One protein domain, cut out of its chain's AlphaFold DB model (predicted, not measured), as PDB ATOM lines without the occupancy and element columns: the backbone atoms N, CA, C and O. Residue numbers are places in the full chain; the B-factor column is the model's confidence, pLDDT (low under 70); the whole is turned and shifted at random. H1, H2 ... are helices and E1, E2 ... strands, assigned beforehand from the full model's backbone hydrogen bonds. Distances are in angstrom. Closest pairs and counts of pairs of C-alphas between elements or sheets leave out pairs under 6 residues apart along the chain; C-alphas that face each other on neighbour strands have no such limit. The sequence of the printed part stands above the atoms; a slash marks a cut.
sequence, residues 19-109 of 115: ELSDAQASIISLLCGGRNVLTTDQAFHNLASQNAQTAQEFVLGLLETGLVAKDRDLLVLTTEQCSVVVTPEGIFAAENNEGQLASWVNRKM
ATOM      1  N   GLU A  19     -20.489  39.999 -32.129       96.44
ATOM      2  CA  GLU A  19     -19.076  39.794 -31.798       96.44
ATOM      3  C   GLU A  19     -18.262  41.043 -32.158       96.44
ATOM      4  O   GLU A  19     -18.493  41.676 -33.191       96.44
ATOM      5  N   LEU A  20     -17.320  41.415 -31.296       95.94
ATOM      6  CA  LEU A  20     -16.523  42.629 -31.411       95.94
ATOM      7  C   LEU A  20     -15.028  42.322 -31.379       95.94
ATOM      8  O   LEU A  20     -14.555  41.517 -30.578       95.94
ATOM      9  N   SER A  21     -14.262  43.081 -32.158       94.75
ATOM     10  CA  SER A  21     -12.828  43.258 -31.908       94.75
ATOM     11  C   SER A  21     -12.574  44.065 -30.629       94.75
ATOM     12  O   SER A  21     -13.418  44.859 -30.200       94.75
ATOM     13  N   ASP A  22     -11.366  43.960 -30.070       94.25
ATOM     14  CA  ASP A  22     -10.931  44.734 -28.894       94.25
ATOM     15  C   ASP A  22     -11.122  46.251 -29.075       94.25
ATOM     16  O   ASP A  22     -11.535  46.975 -28.161       94.25
ATOM     17  N   ALA A  23     -10.862  46.748 -30.286       94.38
ATOM     18  CA  ALA A  23     -11.041  48.152 -30.629       94.38
ATOM     19  C   ALA A  23     -12.525  48.546 -30.652       94.38
ATOM     20  O   ALA A  23     -12.906  49.556 -30.055       94.38
ATOM     21  N   GLN A  24     -13.384  47.749 -31.297       95.88
ATOM     22  CA  GLN A  24     -14.827  48.009 -31.298       95.88
ATOM     23  C   GLN A  24     -15.390  47.963 -29.874       95.88
ATOM     24  O   GLN A  24     -16.134  48.860 -29.482       95.88
ATOM     25  N   ALA A  25     -14.970  46.977 -29.077       96.50
ATOM     26  CA  ALA A  25     -15.345  46.849 -27.675       96.50
ATOM     27  C   ALA A  25     -14.944  48.078 -26.854       96.50
ATOM     28  O   ALA A  25     -15.730  48.547 -26.031       96.50
ATOM     29  N   SER A  26     -13.762  48.640 -27.109       95.38
ATOM     30  CA  SER A  26     -13.293  49.862 -26.449       95.38
ATOM     31  C   SER A  26     -14.189  51.063 -26.767       95.38
ATOM     32  O   SER A  26     -14.608  51.773 -25.854       95.38
ATOM     33  N   ILE A  27     -14.535  51.274 -28.043       96.19
ATOM     34  CA  ILE A  27     -15.427  52.371 -28.447       96.19
ATOM     35  C   ILE A  27     -16.829  52.182 -27.873       96.19
ATOM     36  O   ILE A  27     -17.361  53.101 -27.253       96.19
ATOM     37  N   ILE A  28     -17.414  50.995 -28.027       96.75
ATOM     38  CA  ILE A  28     -18.773  50.724 -27.550       96.75
ATOM     39  C   ILE A  28     -18.834  50.851 -26.022       96.75
ATOM     40  O   ILE A  28     -19.749  51.487 -25.512       96.75
ATOM     41  N   SER A  29     -17.818  50.388 -25.286       96.19
ATOM     42  CA  SER A  29     -17.751  50.562 -23.825       96.19
ATOM     43  C   SER A  29     -17.709  52.035 -23.399       96.19
ATOM     44  O   SER A  29     -18.329  52.406 -22.402       96.19
ATOM     45  N   LEU A  30     -17.005  52.898 -24.147       95.88
ATOM     46  CA  LEU A  30     -17.009  54.343 -23.892       95.88
ATOM     47  C   LEU A  30     -18.408  54.936 -24.090       95.88
ATOM     48  O   LEU A  30     -18.866  55.705 -23.243       95.88
ATOM     49  N   LEU A  31     -19.092  54.545 -25.168       96.19
ATOM     50  CA  LEU A  31     -20.451  54.994 -25.462       96.19
ATOM     51  C   LEU A  31     -21.453  54.508 -24.400       96.19
ATOM     52  O   LEU A  31     -22.251  55.306 -23.913       96.19
ATOM     53  N   CYS A  32     -21.359  53.247 -23.958       94.81
ATOM     54  CA  CYS A  32     -22.142  52.700 -22.841       94.81
ATOM     55  C   CYS A  32     -21.938  53.496 -21.543       94.81
ATOM     56  O   CYS A  32     -22.866  53.669 -20.758       94.81
ATOM     57  N   GLY A  33     -20.726  54.015 -21.320       93.88
ATOM     58  CA  GLY A  33     -20.405  54.901 -20.201       93.88
ATOM     59  C   GLY A  33     -20.900  56.345 -20.362       93.88
ATOM     60  O   GLY A  33     -20.537  57.196 -19.548       93.88
ATOM     61  N   GLY A  34     -21.666  56.653 -21.414       92.81
ATOM     62  CA  GLY A  34     -22.175  57.993 -21.712       92.81
ATOM     63  C   GLY A  34     -21.102  58.971 -22.196       92.81
ATOM     64  O   GLY A  34     -21.271  60.185 -22.068       92.81
ATOM     65  N   ARG A  35     -19.960  58.477 -22.696       93.38
ATOM     66  CA  ARG A  35     -18.917  59.327 -23.287       93.38
ATOM     67  C   ARG A  35     -19.231  59.603 -24.752       93.38
ATOM     68  O   ARG A  35     -19.691  58.724 -25.470       93.38
ATOM     69  N   ASN A  36     -18.886  60.803 -25.204       92.12
ATOM     70  CA  ASN A  36     -18.914  61.151 -26.619       92.12
ATOM     71  C   ASN A  36     -17.633  60.660 -27.298       92.12
ATOM     72  O   ASN A  36     -16.545  60.820 -26.743       92.12
ATOM     73  N   VAL A  37     -17.763  60.116 -28.504       96.38
ATOM     74  CA  VAL A  37     -16.630  59.698 -29.337       96.38
ATOM     75  C   VAL A  37     -16.728  60.415 -30.675       96.38
ATOM     76  O   VAL A  37     -17.700  60.218 -31.405       96.38
ATOM     77  N   LEU A  38     -15.731  61.241 -31.003       96.94
ATOM     78  CA  LEU A  38     -15.644  61.901 -32.302       96.94
ATOM     79  C   LEU A  38     -14.738  61.105 -33.245       96.94
ATOM     80  O   LEU A  38     -13.611  60.757 -32.900       96.94
ATOM     81  N   THR A  39     -15.191  60.862 -34.475       95.88
ATOM     82  CA  THR A  39     -14.414  60.144 -35.498       95.88
ATOM     83  C   THR A  39     -13.231  60.947 -36.032       95.88
ATOM     84  O   THR A  39     -12.429  60.414 -36.789       95.88
ATOM     85  N   THR A  40     -13.142  62.227 -35.669       95.50
ATOM     86  CA  THR A  40     -12.040  63.140 -35.995       95.50
ATOM     87  C   THR A  40     -10.975  63.198 -34.898       95.50
ATOM     88  O   THR A  40      -9.913  63.784 -35.112       95.50
ATOM     89  N   ASP A  41     -11.219  62.593 -33.729       94.94
ATOM     90  CA  ASP A  41     -10.256  62.599 -32.632       94.94
ATOM     91  C   ASP A  41      -9.048  61.715 -32.953       94.94
ATOM     92  O   ASP A  41      -9.173  60.568 -33.390       94.94
ATOM     93  N   GLN A  42      -7.846  62.199 -32.632       93.56
ATOM     94  CA  GLN A  42      -6.616  61.427 -32.835       93.56
ATOM     95  C   GLN A  42      -6.642  60.085 -32.086       93.56
ATOM     96  O   GLN A  42      -6.109  59.092 -32.577       93.56
ATOM     97  N   ALA A  43      -7.283  60.030 -30.914       91.88
ATOM     98  CA  ALA A  43      -7.450  58.791 -30.161       91.88
ATOM     99  C   ALA A  43      -8.270  57.749 -30.942       91.88
ATOM    100  O   ALA A  43      -7.899  56.576 -30.951       91.88
ATOM    101  N   PHE A  44      -9.321  58.179 -31.649       94.38
ATOM    102  CA  PHE A  44     -10.113  57.314 -32.522       94.38
ATOM    103  C   PHE A  44      -9.266  56.780 -33.681       94.38
ATOM    104  O   PHE A  44      -9.229  55.576 -33.922       94.38
ATOM    105  N   HIS A  45      -8.515  57.659 -34.352       93.06
ATOM    106  CA  HIS A  45      -7.622  57.264 -35.444       93.06
ATOM    107  C   HIS A  45      -6.529  56.285 -34.997       93.06
ATOM    108  O   HIS A  45      -6.256  55.306 -35.692       93.06
ATOM    109  N   ASN A  46      -5.933  56.516 -33.826       91.56
ATOM    110  CA  ASN A  46      -4.932  55.618 -33.256       91.56
ATOM    111  C   ASN A  46      -5.529  54.230 -33.008       91.56
ATOM    112  O   ASN A  46      -4.915  53.227 -33.354       91.56
ATOM    113  N   LEU A  47      -6.740  54.178 -32.457       90.25
ATOM    114  CA  LEU A  47      -7.425  52.932 -32.145       90.25
ATOM    115  C   LEU A  47      -7.860  52.173 -33.414       90.25
ATOM    116  O   LEU A  47      -7.659  50.966 -33.489       90.25
ATOM    117  N   ALA A  48      -8.329  52.871 -34.453       89.56
ATOM    118  CA  ALA A  48      -8.601  52.271 -35.765       89.56
ATOM    119  C   ALA A  48      -7.333  51.656 -36.396       89.56
ATOM    120  O   ALA A  48      -7.354  50.537 -36.907       89.56
ATOM    121  N   SER A  49      -6.200  52.363 -36.300       87.12
ATOM    122  CA  SER A  49      -4.936  51.918 -36.899       87.12
ATOM    123  C   SER A  49      -4.338  50.665 -36.247       87.12
ATOM    124  O   SER A  49      -3.590  49.941 -36.904       87.12
ATOM    125  N   GLN A  50      -4.690  50.366 -34.988       81.75
ATOM    126  CA  GLN A  50      -4.207  49.171 -34.279       81.75
ATOM    127  C   GLN A  50      -4.657  47.864 -34.943       81.75
ATOM    128  O   GLN A  50      -3.955  46.863 -34.829       81.75
ATOM    129  N   ASN A  51      -5.760  47.885 -35.696       73.94
ATOM    130  CA  ASN A  51      -6.258  46.731 -36.452       73.94
ATOM    131  C   ASN A  51      -5.892  46.766 -37.940       73.94
ATOM    132  O   ASN A  51      -6.516  46.072 -38.738       73.94
ATOM    133  N   ALA A  52      -4.915  47.591 -38.335       77.19
ATOM    134  CA  ALA A  52      -4.557  47.819 -39.739       77.19
ATOM    135  C   ALA A  52      -5.742  48.274 -40.619       77.19
ATOM    136  O   ALA A  52      -5.718  48.096 -41.836       77.19
ATOM    137  N   GLN A  53      -6.763  48.882 -40.009       82.44
ATOM    138  CA  GLN A  53      -7.926  49.436 -40.693       82.44
ATOM    139  C   GLN A  53      -7.769  50.945 -40.872       82.44
ATOM    140  O   GLN A  53      -7.185  51.650 -40.042       82.44
ATOM    141  N   THR A  54      -8.341  51.469 -41.949       90.19
ATOM    142  CA  THR A  54      -8.596  52.903 -42.068       90.19
ATOM    143  C   THR A  54      -9.683  53.320 -41.075       90.19
ATOM    144  O   THR A  54     -10.546  52.532 -40.686       90.19
ATOM    145  N   ALA A  55      -9.697  54.599 -40.689       91.19
ATOM    146  CA  ALA A  55     -10.751  55.130 -39.821       91.19
ATOM    147  C   ALA A  55     -12.156  54.919 -40.413       91.19
ATOM    148  O   ALA A  55     -13.104  54.684 -39.672       91.19
ATOM    149  N   GLN A  56     -12.289  54.970 -41.741       92.88
ATOM    150  CA  GLN A  56     -13.564  54.753 -42.417       92.88
ATOM    151  C   GLN A  56     -14.030  53.295 -42.327       92.88
ATOM    152  O   GLN A  56     -15.190  53.061 -42.004       92.88
ATOM    153  N   GLU A  57     -13.143  52.327 -42.564       93.88
ATOM    154  CA  GLU A  57     -13.457  50.897 -42.404       93.88
ATOM    155  C   GLU A  57     -13.823  50.568 -40.958       93.88
ATOM    156  O   GLU A  57     -14.779  49.840 -40.708       93.88
ATOM    157  N   PHE A  58     -13.116  51.166 -39.999       95.38
ATOM    158  CA  PHE A  58     -13.415  50.976 -38.588       95.38
ATOM    159  C   PHE A  58     -14.794  51.540 -38.201       95.38
ATOM    160  O   PHE A  58     -15.553  50.885 -37.488       95.38
ATOM    161  N   VAL A  59     -15.165  52.719 -38.722       95.94
ATOM    162  CA  VAL A  59     -16.527  53.256 -38.566       95.94
ATOM    163  C   VAL A  59     -17.555  52.309 -39.176       95.94
ATOM    164  O   VAL A  59     -18.555  52.027 -38.526       95.94
ATOM    165  N   LEU A  60     -17.327  51.801 -40.390       95.69
ATOM    166  CA  LEU A  60     -18.262  50.874 -41.034       95.69
ATOM    167  C   LEU A  60     -18.475  49.618 -40.185       95.69
ATOM    168  O   LEU A  60     -19.620  49.279 -39.910       95.69
ATOM    169  N   GLY A  61     -17.402  49.017 -39.667       95.50
ATOM    170  CA  GLY A  61     -17.509  47.860 -38.779       95.50
ATOM    171  C   GLY A  61     -18.264  48.156 -37.478       95.50
ATOM    172  O   GLY A  61     -18.941  47.282 -36.950       95.50
ATOM    173  N   LEU A  62     -18.187  49.379 -36.939       96.38
ATOM    174  CA  LEU A  62     -19.016  49.789 -35.797       96.38
ATOM    175  C   LEU A  62     -20.497  49.906 -36.182       96.38
ATOM    176  O   LEU A  62     -21.354  49.454 -35.427       96.38
ATOM    177  N   LEU A  63     -20.805  50.480 -37.347       96.69
ATOM    178  CA  LEU A  63     -22.181  50.632 -37.832       96.69
ATOM    179  C   LEU A  63     -22.830  49.283 -38.176       96.69
ATOM    180  O   LEU A  63     -24.018  49.097 -37.922       96.69
ATOM    181  N   GLU A  64     -22.060  48.330 -38.703       96.00
ATOM    182  CA  GLU A  64     -22.526  46.975 -39.038       96.00
ATOM    183  C   GLU A  64     -23.006  46.182 -37.815       96.00
ATOM    184  O   GLU A  64     -23.854  45.304 -37.958       96.00
ATOM    185  N   THR A  65     -22.552  46.531 -36.605       94.81
ATOM    186  CA  THR A  65     -23.095  45.947 -35.364       94.81
ATOM    187  C   THR A  65     -24.568  46.302 -35.140       94.81
ATOM    188  O   THR A  65     -25.253  45.643 -34.367       94.81
ATOM    189  N   GLY A  66     -25.058  47.383 -35.756       95.00
ATOM    190  CA  GLY A  66     -26.384  47.942 -35.491       95.00
ATOM    191  C   GLY A  66     -26.531  48.606 -34.116       95.00
ATOM    192  O   GLY A  66     -27.580  49.188 -33.844       95.00
ATOM    193  N   LEU A  67     -25.497  48.570 -33.266       96.06
ATOM    194  CA  LEU A  67     -25.481  49.152 -31.915       96.06
ATOM    195  C   LEU A  67     -25.018  50.612 -31.903       96.06
ATOM    196  O   LEU A  67     -25.232  51.328 -30.925       96.06
ATOM    197  N   VAL A  68     -24.368  51.046 -32.984       97.00
ATOM    198  CA  VAL A  68     -23.793  52.383 -33.136       97.00
ATOM    199  C   VAL A  68     -24.360  53.046 -34.386       97.00
ATOM    200  O   VAL A  68     -24.493  52.421 -35.435       97.00
ATOM    201  N   ALA A  69     -24.649  54.338 -34.280       96.62
ATOM    202  CA  ALA A  69     -24.925  55.224 -35.400       96.62
ATOM    203  C   ALA A  69     -23.926  56.390 -35.413       96.62
ATOM    204  O   ALA A  69     -23.284  56.702 -34.407       96.62
ATOM    205  N   LYS A  70     -23.800  57.047 -36.569       96.00
ATOM    206  CA  LYS A  70     -22.966  58.239 -36.746       96.00
ATOM    207  C   LYS A  70     -23.849  59.455 -37.018       96.00
ATOM    208  O   LYS A  70     -24.555  59.482 -38.024       96.00
ATOM    209  N   ASP A  71     -23.759  60.472 -36.166       95.12
ATOM    210  CA  ASP A  71     -24.299  61.813 -36.412       95.12
ATOM    211  C   ASP A  71     -23.148  62.772 -36.734       95.12
ATOM    212  O   ASP A  71     -22.407  63.221 -35.857       95.12
ATOM    213  N   ARG A  72     -22.964  63.064 -38.026       94.94
ATOM    214  CA  ARG A  72     -21.804  63.799 -38.563       94.94
ATOM    215  C   ARG A  72     -20.489  63.131 -38.177       94.94
ATOM    216  O   ARG A  72     -20.132  62.150 -38.815       94.94
ATOM    217  N   ASP A  73     -19.788  63.646 -37.172       95.94
ATOM    218  CA  ASP A  73     -18.529  63.105 -36.656       95.94
ATOM    219  C   ASP A  73     -18.694  62.464 -35.278       95.94
ATOM    220  O   ASP A  73     -17.739  61.905 -34.759       95.94
ATOM    221  N   LEU A  74     -19.884  62.519 -34.684       97.44
ATOM    222  CA  LEU A  74     -20.177  61.932 -33.386       97.44
ATOM    223  C   LEU A  74     -20.705  60.506 -33.556       97.44
ATOM    224  O   LEU A  74     -21.635  60.269 -34.325       97.44
ATOM    225  N   LEU A  75     -20.137  59.564 -32.809       97.25
ATOM    226  CA  LEU A  75     -20.709  58.231 -32.645       97.25
ATOM    227  C   LEU A  75     -21.677  58.221 -31.461       97.25
ATOM    228  O   LEU A  75     -21.372  58.767 -30.399       97.25
ATOM    229  N   VAL A  76     -22.828  57.581 -31.652       96.56
ATOM    230  CA  VAL A  76     -23.895  57.452 -30.652       96.56
ATOM    231  C   VAL A  76     -24.417  56.019 -30.623       96.56
ATOM    232  O   VAL A  76     -24.376  55.329 -31.640       96.56
ATOM    233  N   LEU A  77     -24.917  55.563 -29.472       96.56
ATOM    234  CA  LEU A  77     -25.637  54.288 -29.404       96.56
ATOM    235  C   LEU A  77     -27.001  54.413 -30.084       96.56
ATOM    236  O   LEU A  77     -27.656  55.452 -30.001       96.56
ATOM    237  N   THR A  78     -27.443  53.337 -30.726       94.75
ATOM    238  CA  THR A  78     -28.800  53.209 -31.290       94.75
ATOM    239  C   THR A  78     -29.826  52.740 -30.259       94.75
ATOM    240  O   THR A  78     -31.022  52.736 -30.540       94.75
ATOM    241  N   THR A  79     -29.361  52.352 -29.073       90.75
ATOM    242  CA  THR A  79     -30.154  51.771 -27.990       90.75
ATOM    243  C   THR A  79     -29.852  52.453 -26.657       90.75
ATOM    244  O   THR A  79     -28.779  53.029 -26.468       90.75
ATOM    245  N   GLU A  80     -30.797  52.381 -25.719       87.25
ATOM    246  CA  GLU A  80     -30.681  53.005 -24.397       87.25
ATOM    247  C   GLU A  80     -29.790  52.205 -23.439       87.25
ATOM    248  O   GLU A  80     -29.038  52.793 -22.663       87.25
ATOM    249  N   GLN A  81     -29.841  50.870 -23.496       90.38
ATOM    250  CA  GLN A  81     -29.028  49.997 -22.646       90.38
ATOM    251  C   GLN A  81     -28.231  49.019 -23.499       90.38
ATOM    252  O   GLN A  81     -28.625  47.872 -23.695       90.38
ATOM    253  N   CYS A  82     -27.084  49.474 -23.994       94.25
ATOM    254  CA  CYS A  82     -26.077  48.595 -24.578       94.25
ATOM    255  C   CYS A  82     -25.131  48.094 -23.482       94.25
ATOM    256  O   CYS A  82     -24.681  48.877 -22.642       94.25
ATOM    257  N   SER A  83     -24.792  46.809 -23.523       95.50
ATOM    258  CA  SER A  83     -23.800  46.203 -22.637       95.50
ATOM    259  C   SER A  83     -22.750  45.454 -23.445       95.50
ATOM    260  O   SER A  83     -23.074  44.805 -24.438       95.50
ATOM    261  N   VAL A  84     -21.504  45.499 -22.972       96.56
ATOM    262  CA  VAL A  84     -20.375  44.726 -23.504       96.56
ATOM    263  C   VAL A  84     -20.012  43.635 -22.501       96.56
ATOM    264  O   VAL A  84     -19.932  43.894 -21.299       96.56
ATOM    265  N   VAL A  85     -19.786  42.417 -22.984       95.38
ATOM    266  CA  VAL A  85     -19.385  41.262 -22.176       95.38
ATOM    267  C   VAL A  85     -18.142  40.613 -22.767       95.38
ATOM    268  O   VAL A  85     -18.024  40.450 -23.978       95.38
ATOM    269  N   VAL A  86     -17.218  40.216 -21.896       94.31
ATOM    270  CA  VAL A  86     -16.025  39.450 -22.269       94.31
ATOM    271  C   VAL A  86     -16.228  38.014 -21.813       94.31
ATOM    272  O   VAL A  86     -16.537  37.758 -20.648       94.31
ATOM    273  N   THR A  87     -16.059  37.076 -22.734       91.56
ATOM    274  CA  THR A  87     -16.203  35.638 -22.499       91.56
ATOM    275  C   THR A  87     -14.946  34.905 -22.983       91.56
ATOM    276  O   THR A  87     -14.150  35.490 -23.717       91.56
ATOM    277  N   PRO A  88     -14.756  33.619 -22.635       89.44
ATOM    278  CA  PRO A  88     -13.674  32.819 -23.210       89.44
ATOM    279  C   PRO A  88     -13.749  32.660 -24.737       89.44
ATOM    280  O   PRO A  88     -12.727  32.384 -25.354       89.44
ATOM    281  N   GLU A  89     -14.937  32.809 -25.335       90.31
ATOM    282  CA  GLU A  89     -15.147  32.689 -26.785       90.31
ATOM    283  C   GLU A  89     -14.879  34.001 -27.536       90.31
ATOM    284  O   GLU A  89     -14.706  33.972 -28.747       90.31
ATOM    285  N   GLY A  90     -14.832  35.142 -26.841       94.50
ATOM    286  CA  GLY A  90     -14.689  36.457 -27.464       94.50
ATOM    287  C   GLY A  90     -15.395  37.573 -26.698       94.50
ATOM    288  O   GLY A  90     -15.909  37.372 -25.586       94.50
ATOM    289  N   ILE A  91     -15.412  38.761 -27.303       96.75
ATOM    290  CA  ILE A  91     -16.085  39.952 -26.779       96.75
ATOM    291  C   ILE A  91     -17.378  40.165 -27.553       96.75
ATOM    292  O   ILE A  91     -17.375  40.176 -28.780       96.75
ATOM    293  N   PHE A  92     -18.477  40.364 -26.835       97.12
ATOM    294  CA  PHE A  92     -19.799  40.509 -27.428       97.12
ATOM    295  C   PHE A  92     -20.498  41.746 -26.887       97.12
ATOM    296  O   PHE A  92     -20.305  42.123 -25.729       97.12
ATOM    297  N   ALA A  93     -21.350  42.358 -27.700       96.88
ATOM    298  CA  ALA A  93     -22.232  43.423 -27.255       96.88
ATOM    299  C   ALA A  93     -23.630  43.270 -27.833       96.88
ATOM    300  O   ALA A  93     -23.822  42.749 -28.932       96.88
ATOM    301  N   ALA A  94     -24.611  43.742 -27.075       96.00
ATOM    302  CA  ALA A  94     -25.976  43.871 -27.546       96.00
ATOM    303  C   ALA A  94     -26.758  44.877 -26.700       96.00
ATOM    304  O   ALA A  94     -26.323  45.280 -25.614       96.00
ATOM    305  N   GLU A  95     -27.944  45.238 -27.184       92.25
ATOM    306  CA  GLU A  95     -28.991  45.775 -26.322       92.25
ATOM    307  C   GLU A  95     -29.339  44.766 -25.219       92.25
ATOM    308  O   GLU A  95     -29.421  43.557 -25.447       92.25
ATOM    309  N   ASN A  96     -29.536  45.265 -24.004       90.88
ATOM    310  CA  ASN A  96     -29.801  44.449 -22.830       90.88
ATOM    311  C   ASN A  96     -30.932  45.008 -21.952       90.88
ATOM    312  O   ASN A  96     -30.982  44.698 -20.764       90.88
ATOM    313  N   ASN A  97     -31.858  45.777 -22.536       86.56
ATOM    314  CA  ASN A  97     -33.025  46.333 -21.837       86.56
ATOM    315  C   ASN A  97     -33.836  45.258 -21.088       86.56
ATOM    316  O   ASN A  97     -34.226  45.448 -19.940       86.56
ATOM    317  N   GLU A  98     -34.038  44.095 -21.712       87.75
ATOM    318  CA  GLU A  98     -34.794  42.978 -21.127       87.75
ATOM    319  C   GLU A  98     -33.897  41.876 -20.531       87.75
ATOM    320  O   GLU A  98     -34.359  40.777 -20.229       87.75
ATOM    321  N   GLY A  99     -32.591  42.123 -20.372       89.44
ATOM    322  CA  GLY A  99     -31.660  41.110 -19.861       89.44
ATOM    323  C   GLY A  99     -31.334  39.989 -20.860       89.44
ATOM    324  O   GLY A  99     -30.857  38.919 -20.463       89.44
ATOM    325  N   GLN A 100     -31.599  40.197 -22.154       91.06
ATOM    326  CA  GLN A 100     -31.398  39.193 -23.200       91.06
ATOM    327  C   GLN A 100     -29.922  38.787 -23.345       91.06
ATOM    328  O   GLN A 100     -29.624  37.591 -23.420       91.06
ATOM    329  N   LEU A 101     -28.994  39.751 -23.284       92.19
ATOM    330  CA  LEU A 101     -27.554  39.481 -23.297       92.19
ATOM    331  C   LEU A 101     -27.129  38.702 -22.049       92.19
ATOM    332  O   LEU A 101     -26.414  37.709 -22.159       92.19
ATOM    333  N   ALA A 102     -27.614  39.094 -20.869       91.56
ATOM    334  CA  ALA A 102     -27.318  38.382 -19.624       91.56
ATOM    335  C   ALA A 102     -27.801  36.920 -19.676       91.56
ATOM    336  O   ALA A 102     -27.079  35.998 -19.296       91.56
ATOM    337  N   SER A 103     -28.998  36.696 -20.217       91.25
ATOM    338  CA  SER A 103     -29.561  35.356 -20.408       91.25
ATOM    339  C   SER A 103     -28.754  34.529 -21.412       91.25
ATOM    340  O   SER A 103     -28.539  33.335 -21.203       91.25
ATOM    341  N   TRP A 104     -28.277  35.146 -22.496       92.69
ATOM    342  CA  TRP A 104     -27.400  34.493 -23.466       92.69
ATOM    343  C   TRP A 104     -26.060  34.079 -22.845       92.69
ATOM    344  O   TRP A 104     -25.673  32.920 -22.987       92.69
ATOM    345  N   VAL A 105     -25.417  34.963 -22.072       91.31
ATOM    346  CA  VAL A 105     -24.162  34.649 -21.365       91.31
ATOM    347  C   VAL A 105     -24.359  33.503 -20.376       91.31
ATOM    348  O   VAL A 105     -23.551  32.579 -20.351       91.31
ATOM    349  N   ASN A 106     -25.443  33.508 -19.597       89.88
ATOM    350  CA  ASN A 106     -25.712  32.436 -18.636       89.88
ATOM    351  C   ASN A 106     -25.802  31.067 -19.320       89.88
ATOM    352  O   ASN A 106     -25.163  30.124 -18.866       89.88
ATOM    353  N   ARG A 107     -26.503  30.972 -20.458       88.38
ATOM    354  CA  ARG A 107     -26.592  29.726 -21.240       88.38
ATOM    355  C   ARG A 107     -25.238  29.254 -21.774       88.38
ATOM    356  O   ARG A 107     -25.011  28.055 -21.863       88.38
ATOM    357  N   LYS A 108     -24.340  30.180 -22.120       84.62
ATOM    358  CA  LYS A 108     -22.969  29.866 -22.559       84.62
ATOM    359  C   LYS A 108     -22.066  29.399 -21.412       84.62
ATOM    360  O   LYS A 108     -21.142  28.628 -21.638       84.62
ATOM    361  N   MET A 109     -22.329  29.863 -20.190       81.38
ATOM    362  CA  MET A 109     -21.534  29.553 -18.994       81.38
ATOM    363  C   MET A 109     -22.031  28.320 -18.227       81.38
ATOM    364  O   MET A 109     -21.316  27.805 -17.362       81.38
TER     365      MET A 109
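Overview. This is residues 19 to 109 of the 115 residues of an uncharacterized protein of Nitrospirales bacterium (UniProt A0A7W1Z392). The hairpin of E3 and E4 is a thin two-stranded wall with H1 on one side and H4 on the other, and H4 makes one end of the longest axis. Beyond H1, the helices H2 and H3, which meet in a corner where H2 ends and H3 begins, and a second small hairpin, E1 and E2, make the bulkier end. Two short stretches add a third line beside these hairpins: residues 19 to 20 pair with residues 91 to 92 of E4, and residues 37 to 38 with residues 74 to 75 of E2. The 91 printed residues have four named helices and four named strands in the order H1 H2 H3 E1 E2 E3 E4 H4, a mixed class of helices and strands with two antiparallel two-stranded sheets. The whole is compact, with a radius of gyration of the C-alphas of 13.1 A and spans of 38 by 26 by 19 A.

Along the chain. H1, residues 22 to 32, begins with C-alpha 22 at (-10.931, 44.734, -28.894) and is 15.0 A long. H2 is residues 42 to 49, 10.5 A, and H3 is residues 55 to 64, 14.3 A. E1, residues 68 to 71, spans 10.0 A, and E2, residues 74 to 77, spans 10.2 A. E3, residues 82 to 87, measures 16.4 A, and E4, residues 90 to 95, measures 17.1 A. H4, residues 100 to 109, is 14.4 A long and ends with C-alpha 109 at (-21.534, 29.553, -18.994).

Arrangement. The centre of H1 is the nearest of the element centres to the mean of the C-alphas, at 4.2 A. The closest C-alphas of H1 and E3 are those of Cys 32 and Cys 82, 5.9 A apart; those of H1 and E2 are Leu 31 and Leu 77, 6.6 A apart. H1 and H3 only just touch, with 3 pairs of C-alphas within 8 A, the closest those of Gln 24 and Leu 62 at 6.4 A. H2 and H3 touch, about perpendicular at 77 degrees, the closest C-alphas being those of Ala 48 and Ala 55, 5.4 A apart. The closest C-alphas of H3 and E1 are those of Leu 63 and Ala 69, 5.9 A apart. In the hairpin of E1 and E2, N 69 and O 76 are 2.8 A apart, within hydrogen-bond range. In the hairpin of E3 and E4, N 85 and O 92 are within range at 2.8 A. E2 and E3 meet only through their link. H4 touches no helix, and the closest C-alphas of E4 and H4 are those of Ala 94 and Leu 101, 6.3 A apart. In H1, H2, H3 and H4 every O i to N i+4 pair is within hydrogen-bond range.

Size, cuts and confidence. The C-alphas farthest apart are those of Arg 72 and Met 109, 39.4 A. The printed part has no cut. The link from H1 to H2 is short, the other links are tight, and none is long. The mean pLDDT of the printed part is 93.0, and no printed residue is under 70.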